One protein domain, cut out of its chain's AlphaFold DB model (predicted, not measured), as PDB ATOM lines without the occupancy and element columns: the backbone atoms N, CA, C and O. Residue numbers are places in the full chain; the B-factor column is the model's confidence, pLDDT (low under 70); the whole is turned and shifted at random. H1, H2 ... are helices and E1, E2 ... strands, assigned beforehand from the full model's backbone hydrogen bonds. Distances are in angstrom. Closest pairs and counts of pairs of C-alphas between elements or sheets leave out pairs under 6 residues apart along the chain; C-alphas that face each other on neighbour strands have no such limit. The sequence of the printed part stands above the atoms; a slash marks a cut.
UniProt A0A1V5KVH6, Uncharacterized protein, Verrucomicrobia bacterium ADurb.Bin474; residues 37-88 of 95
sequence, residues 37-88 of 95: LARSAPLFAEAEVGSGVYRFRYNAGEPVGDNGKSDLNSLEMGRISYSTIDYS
ATOM      1  N   LEU A  37       8.144 -22.732  -2.807       76.44
ATOM      2  CA  LEU A  37       7.365 -23.183  -1.663       76.44
ATOM      3  C   LEU A  37       7.184 -24.697  -1.804       76.44
ATOM      4  O   LEU A  37       6.335 -25.158  -2.558       76.44
ATOM      5  N   ALA A  38       7.990 -25.478  -1.096       68.81
ATOM      6  CA  ALA A  38       7.816 -26.921  -1.006       68.81
ATOM      7  C   ALA A  38       7.111 -27.262   0.310       68.81
ATOM      8  O   ALA A  38       7.573 -26.883   1.389       68.81
ATOM      9  N   ARG A  39       5.988 -27.984   0.244       67.31
ATOM     10  CA  ARG A  39       5.409 -28.603   1.440       67.31
ATOM     11  C   ARG A  39       6.037 -29.968   1.624       67.31
ATOM     12  O   ARG A  39       5.721 -30.891   0.880       67.31
ATOM     13  N   SER A  40       6.877 -30.109   2.644       67.38
ATOM     14  CA  SER A  40       7.278 -31.426   3.133       67.38
ATOM     15  C   SER A  40       6.039 -32.152   3.641       67.38
ATOM     16  O   SER A  40       5.316 -31.638   4.497       67.38
ATOM     17  N   ALA A  41       5.771 -33.339   3.111       67.38
ATOM     18  CA  ALA A  41       4.666 -34.134   3.609       67.38
ATOM     19  C   ALA A  41       5.024 -34.796   4.952       67.38
ATOM     20  O   ALA A  41       6.192 -35.115   5.198       67.38
ATOM     21  N   PRO A  42       4.037 -35.023   5.836       73.31
ATOM     22  CA  PRO A  42       4.279 -35.718   7.089       73.31
ATOM     23  C   PRO A  42       4.748 -37.156   6.826       73.31
ATOM     24  O   PRO A  42       4.197 -37.859   5.981       73.31
ATOM     25  N   LEU A  43       5.751 -37.603   7.590       81.94
ATOM     26  CA  LEU A  43       6.304 -38.967   7.520       81.94
ATOM     27  C   LEU A  43       5.335 -40.042   8.041       81.94
ATOM     28  O   LEU A  43       5.552 -41.239   7.835       81.94
ATOM     29  N   PHE A  44       4.280 -39.614   8.730       84.12
ATOM     30  CA  PHE A  44       3.252 -40.468   9.300       84.12
ATOM     31  C   PHE A  44       1.885 -40.045   8.780       84.12
ATOM     32  O   PHE A  44       1.555 -38.860   8.748       84.12
ATOM     33  N   ALA A  45       1.083 -41.033   8.409       84.69
ATOM     34  CA  ALA A  45      -0.325 -40.857   8.100       84.69
ATOM     35  C   ALA A  45      -1.138 -41.802   8.981       84.69
ATOM     36  O   ALA A  45      -0.645 -42.857   9.394       84.69
ATOM     37  N   GLU A  46      -2.376 -41.419   9.264       89.06
ATOM     38  CA  GLU A  46      -3.304 -42.301   9.956       89.06
ATOM     39  C   GLU A  46      -3.484 -43.589   9.136       89.06
ATOM     40  O   GLU A  46      -3.651 -43.543   7.913       89.06
ATOM     41  N   ALA A  47      -3.364 -44.744   9.792       85.75
ATOM     42  CA  ALA A  47      -3.454 -46.050   9.148       85.75
ATOM     43  C   ALA A  47      -4.872 -46.303   8.618       85.75
ATOM     44  O   ALA A  47      -5.030 -46.815   7.511       85.75
ATOM     45  N   GLU A  48      -5.865 -45.870   9.391       89.12
ATOM     46  CA  GLU A  48      -7.274 -45.758   9.026       89.12
ATOM     47  C   GLU A  48      -7.825 -44.441   9.580       89.12
ATOM     48  O   GLU A  48      -7.456 -44.031  10.682       89.12
ATOM     49  N   VAL A  49      -8.698 -43.779   8.819       85.94
ATOM     50  CA  VAL A  49      -9.256 -42.466   9.180       85.94
ATOM     51  C   VAL A  49     -10.036 -42.561  10.492       85.94
ATOM     52  O   VAL A  49     -10.990 -43.330  10.592       85.94
ATOM     53  N   GLY A  50      -9.654 -41.754  11.480       86.62
ATOM     54  CA  GLY A  50     -10.287 -41.697  12.799       86.62
ATOM     55  C   GLY A  50      -9.862 -42.797  13.780       86.62
ATOM     56  O   GLY A  50     -10.436 -42.883  14.864       86.62
ATOM     57  N   SER A  51      -8.880 -43.633  13.432       91.75
ATOM     58  CA  SER A  51      -8.352 -44.685  14.316       91.75
ATOM     59  C   SER A  51      -7.410 -44.167  15.410       91.75
ATOM     60  O   SER A  51      -7.186 -44.857  16.403       91.75
ATOM     61  N   GLY A  52      -6.801 -42.991  15.226       89.81
ATOM     62  CA  GLY A  52      -5.707 -42.482  16.058       89.81
ATOM     63  C   GLY A  52      -4.401 -43.279  15.931       89.81
ATOM     64  O   GLY A  52      -3.413 -42.955  16.591       89.81
ATOM     65  N   VAL A  53      -4.369 -44.314  15.085       90.75
ATOM     66  CA  VAL A  53      -3.193 -45.147  14.837       90.75
ATOM     67  C   VAL A  53      -2.446 -44.581  13.642       90.75
ATOM     68  O   VAL A  53      -2.979 -44.505  12.538       90.75
ATOM     69  N   TYR A  54      -1.183 -44.218  13.838       89.12
ATOM     70  CA  TYR A  54      -0.336 -43.669  12.786       89.12
ATOM     71  C   TYR A  54       0.671 -44.705  12.309       89.12
ATOM     72  O   TYR A  54       1.264 -45.434  13.104       89.12
ATOM     73  N   ARG A  55       0.900 -44.746  10.997       89.25
ATOM     74  CA  ARG A  55       1.937 -45.578  10.388       89.25
ATOM     75  C   ARG A  55       2.864 -44.738   9.531       89.25
ATOM     76  O   ARG A  55       2.455 -43.720   8.970       89.25
ATOM     77  N   PHE A  56       4.103 -45.203   9.405       86.94
ATOM     78  CA  PHE A  56       5.040 -44.600   8.473       86.94
ATOM     79  C   PHE A  56       4.479 -44.676   7.051       86.94
ATOM     80  O   PHE A  56       4.036 -45.732   6.588       86.94
ATOM     81  N   ARG A  57       4.511 -43.545   6.353       80.94
ATOM     82  CA  ARG A  57       4.200 -43.455   4.933       80.94
ATOM     83  C   ARG A  57       5.117 -42.405   4.334       80.94
ATOM     84  O   ARG A  57       4.961 -41.220   4.609       80.94
ATOM     85  N   TYR A  58       6.042 -42.843   3.485       72.38
ATOM     86  CA  TYR A  58       6.814 -41.909   2.680       72.38
ATOM     87  C   TYR A  58       5.864 -41.099   1.793       72.38
ATOM     88  O   TYR A  58       5.005 -41.657   1.105       72.38
ATOM     89  N   ASN A  59       6.023 -39.785   1.827       70.38
ATOM     90  CA  ASN A  59       5.335 -38.864   0.951       70.38
ATOM     91  C   ASN A  59       6.353 -37.794   0.546       70.38
ATOM     92  O   ASN A  59       7.026 -37.221   1.400       70.38
ATOM     93  N   ALA A  60       6.507 -37.591  -0.761       65.75
ATOM     94  CA  ALA A  60       7.552 -36.746  -1.330       65.75
ATOM     95  C   ALA A  60       7.328 -35.248  -1.060       65.75
ATOM     96  O   ALA A  60       8.212 -34.441  -1.338       65.75
ATOM     97  N   GLY A  61       6.168 -34.879  -0.503       69.50
ATOM     98  CA  GLY A  61       5.736 -33.494  -0.494       69.50
ATOM     99  C   GLY A  61       5.230 -33.068  -1.864       69.50
ATOM    100  O   GLY A  61       5.197 -33.856  -2.810       69.50
ATOM    101  N   GLU A  62       4.813 -31.815  -1.962       68.56
ATOM    102  CA  GLU A  62       4.338 -31.236  -3.215       68.56
ATOM    103  C   GLU A  62       4.829 -29.787  -3.357       68.56
ATOM    104  O   GLU A  62       4.901 -29.061  -2.354       68.56
ATOM    105  N   PRO A  63       5.203 -29.352  -4.576       66.25
ATOM    106  CA  PRO A  63       5.437 -27.943  -4.851       66.25
ATOM    107  C   PRO A  63       4.117 -27.176  -4.712       66.25
ATOM    108  O   PRO A  63       3.079 -27.586  -5.227       66.25
ATOM    109  N   VAL A  64       4.143 -26.052  -4.004       64.19
ATOM    110  CA  VAL A  64       2.957 -25.267  -3.659       64.19
ATOM    111  C   VAL A  64       3.040 -23.925  -4.354       64.19
ATOM    112  O   VAL A  64       3.685 -23.001  -3.872       64.19
ATOM    113  N   GLY A  65       2.320 -23.805  -5.465       61.28
ATOM    114  CA  GLY A  65       2.278 -22.571  -6.233       61.28
ATOM    115  C   GLY A  65       3.549 -22.387  -7.050       61.28
ATOM    116  O   GLY A  65       4.634 -22.137  -6.531       61.28
ATOM    117  N   ASP A  66       3.391 -22.475  -8.360       61.72
ATOM    118  CA  ASP A  66       4.463 -22.226  -9.298       61.72
ATOM    119  C   ASP A  66       4.038 -21.099 -10.240       61.72
ATOM    120  O   ASP A  66       3.044 -21.210 -10.953       61.72
ATOM    121  N   ASN A  67       4.754 -19.975 -10.194       65.31
ATOM    122  CA  ASN A  67       4.560 -18.870 -11.135       65.31
ATOM    123  C   ASN A  67       5.585 -18.918 -12.290       65.31
ATOM    124  O   ASN A  67       5.699 -17.959 -13.054       65.31
ATOM    125  N   GLY A  68       6.334 -20.021 -12.410       74.25
ATOM    126  CA  GLY A  68       7.284 -20.271 -13.490       74.25
ATOM    127  C   GLY A  68       8.720 -19.818 -13.215       74.25
ATOM    128  O   GLY A  68       9.576 -20.028 -14.069       74.25
ATOM    129  N   LYS A  69       9.016 -19.162 -12.080       87.62
ATOM    130  CA  LYS A  69      10.370 -18.630 -11.779       87.62
ATOM    131  C   LYS A  69      10.969 -19.144 -10.468       87.62
ATOM    132  O   LYS A  69      11.819 -18.478  -9.866       87.62
ATOM    133  N   SER A  70      10.502 -20.299 -10.007       91.12
ATOM    134  CA  SER A  70      11.074 -20.960  -8.841       91.12
ATOM    135  C   SER A  70      12.473 -21.510  -9.148       91.12
ATOM    136  O   SER A  70      12.855 -21.700 -10.307       91.12
ATOM    137  N   ASP A  71      13.249 -21.766  -8.100       91.50
ATOM    138  CA  ASP A  71      14.517 -22.483  -8.207       91.50
ATOM    139  C   ASP A  71      14.345 -23.896  -8.783       91.50
ATOM    140  O   ASP A  71      15.115 -24.273  -9.663       91.50
ATOM    141  N   LEU A  72      13.308 -24.634  -8.372       89.94
ATOM    142  CA  LEU A  72      12.979 -25.950  -8.933       89.94
ATOM    143  C   LEU A  72      12.764 -25.899 -10.452       89.94
ATOM    144  O   LEU A  72      13.370 -26.687 -11.171       89.94
ATOM    145  N   ASN A  73      11.995 -24.932 -10.956       90.81
ATOM    146  CA  ASN A  73      11.733 -24.811 -12.394       90.81
ATOM    147  C   ASN A  73      12.998 -24.506 -13.194       90.81
ATOM    148  O   ASN A  73      13.198 -25.037 -14.284       90.81
ATOM    149  N   SER A  74      13.862 -23.642 -12.657       93.88
ATOM    150  CA  SER A  74      15.140 -23.327 -13.296       93.88
ATOM    151  C   SER A  74      16.013 -24.580 -13.419       93.88
ATOM    152  O   SER A  74      16.567 -24.846 -14.488       93.88
ATOM    153  N   LEU A  75      16.052 -25.407 -12.371       93.56
ATOM    154  CA  LEU A  75      16.781 -26.675 -12.379       93.56
ATOM    155  C   LEU A  75      16.172 -27.695 -13.352       93.56
ATOM    156  O   LEU A  75      16.923 -28.359 -14.066       93.56
ATOM    157  N   GLU A  76      14.843 -27.796 -13.433       91.75
ATOM    158  CA  GLU A  76      14.146 -28.648 -14.413       91.75
ATOM    159  C   GLU A  76      14.461 -28.248 -15.862       91.75
ATOM    160  O   GLU A  76      14.544 -29.102 -16.743       91.75
ATOM    161  N   MET A  77      14.706 -26.957 -16.111       93.56
ATOM    162  CA  MET A  77      15.151 -26.442 -17.411       93.56
ATOM    163  C   MET A  77      16.661 -26.610 -17.659       93.56
ATOM    164  O   MET A  77      17.158 -26.140 -18.684       93.56
ATOM    165  N   GLY A  78      17.399 -27.247 -16.745       96.12
ATOM    166  CA  GLY A  78      18.847 -27.438 -16.854       96.12
ATOM    167  C   GLY A  78      19.648 -26.150 -16.658       96.12
ATOM    168  O   GLY A  78      20.730 -26.014 -17.220       96.12
ATOM    169  N   ARG A  79      19.121 -25.188 -15.895       97.38
ATOM    170  CA  ARG A  79      19.745 -23.880 -15.653       97.38
ATOM    171  C   ARG A  79      20.188 -23.741 -14.204       97.38
ATOM    172  O   ARG A  79      19.663 -24.394 -13.307       97.38
ATOM    173  N   ILE A  80      21.163 -22.869 -13.973       98.06
ATOM    174  CA  ILE A  80      21.614 -22.510 -12.628       98.06
ATOM    175  C   ILE A  80      20.601 -21.542 -12.023       98.06
ATOM    176  O   ILE A  80      20.323 -20.482 -12.583       98.06
ATOM    177  N   SER A  81      20.100 -21.874 -10.840       97.06
ATOM    178  CA  SER A  81      19.195 -21.012 -10.087       97.06
ATOM    179  C   SER A  81      19.988 -20.112  -9.144       97.06
ATOM    180  O   SER A  81      20.747 -20.612  -8.315       97.06
ATOM    181  N   TYR A  82      19.747 -18.802  -9.197       96.88
ATOM    182  CA  TYR A  82      20.313 -17.803  -8.291       96.88
ATOM    183  C   TYR A  82      19.200 -17.030  -7.579       96.88
ATOM    184  O   TYR A  82      18.401 -16.345  -8.216       96.88
ATOM    185  N   SER A  83      19.195 -17.049  -6.247       93.69
ATOM    186  CA  SER A  83      18.243 -16.279  -5.443       93.69
ATOM    187  C   SER A  83      18.922 -15.563  -4.277       93.69
ATOM    188  O   SER A  83      19.999 -15.938  -3.811       93.69
ATOM    189  N   THR A  84      18.298 -14.482  -3.809       91.69
ATOM    190  CA  THR A  84      18.709 -13.760  -2.600       91.69
ATOM    191  C   THR A  84      17.561 -13.777  -1.607       91.69
ATOM    192  O   THR A  84      16.463 -13.319  -1.917       91.69
ATOM    193  N   ILE A  85      17.830 -14.290  -0.414       88.44
ATOM    194  CA  ILE A  85      16.894 -14.303   0.704       88.44
ATOM    195  C   ILE A  85      17.285 -13.140   1.616       88.44
ATOM    196  O   ILE A  85      18.344 -13.167   2.240       88.44
ATOM    197  N   ASP A  86      16.450 -12.102   1.660       88.19
ATOM    198  CA  ASP A  86      16.627 -10.949   2.548       88.19
ATOM    199  C   ASP A  86      15.880 -11.218   3.859       88.19
ATOM    200  O   ASP A  86      14.648 -11.177   3.904       88.19
ATOM    201  N   TYR A  87      16.617 -11.515   4.934       84.31
ATOM    202  CA  TYR A  87      16.004 -11.875   6.209       84.31
ATOM    203  C   TYR A  87      15.281 -10.710   6.886       84.31
ATOM    204  O   TYR A  87      14.406 -10.938   7.721       84.31
ATOM    205  N   SER A  88      15.583  -9.467   6.498       83.19
ATOM    206  CA  SER A  88      14.860  -8.298   7.007       83.19
ATOM    207  C   SER A  88      13.398  -8.248   6.553       83.19
ATOM    208  O   SER A  88      12.601  -7.522   7.140       83.19
TER     209      SER A  88
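This is residues 37 to 88 of the 95 residues of an uncharacterized protein of Verrucomicrobia bacterium ADurb.Bin474 (UniProt A0A1V5KVH6). With little regular structure, a thin hairpin of two strands, E1 and E2, makes one end of a long model, and the short helix H1 with the longer strand E3 makes the other. A long unnamed stretch, residues 57 to 70, joins the ends; residues 62 to 63 pair antiparallel with residues 38 to 39. The 52 printed residues hold E1, E2, H1, E3 in that order, class mixed, with only 19 in named elements. The whole is extended, radius of gyration of the C-alphas 16.5 A, and only just flat, spanning 45 by 31 by 17 A.

E1 is residues 44 to 46, from C-alpha 44 at (3.252, -40.468, 9.300), and E2 54 to 56. H1 is residues 71 to 76, 8.8 A. E3, residues 80 to 86, 19.7 A, ends at (16.627, -10.949, 2.548).

E1 and E2 are antiparallel at 140 degrees, with N 55 and O 45 2.9 A apart. E3 pairs with no named strand; its closest C-alphas to H1 are Ser 81 and Asp 71, 5.3 A. H1 has every O i to N i+4 pair within hydrogen-bond range. E1 is apart from H1 and E3.

The farthest C-alphas, Ser 51 and Arg 79, are 46.0 A apart. The printed part has no cut. E2 to H1 is a long link. pLDDT is under 70 at residues 38 to 41 and 60 to 67.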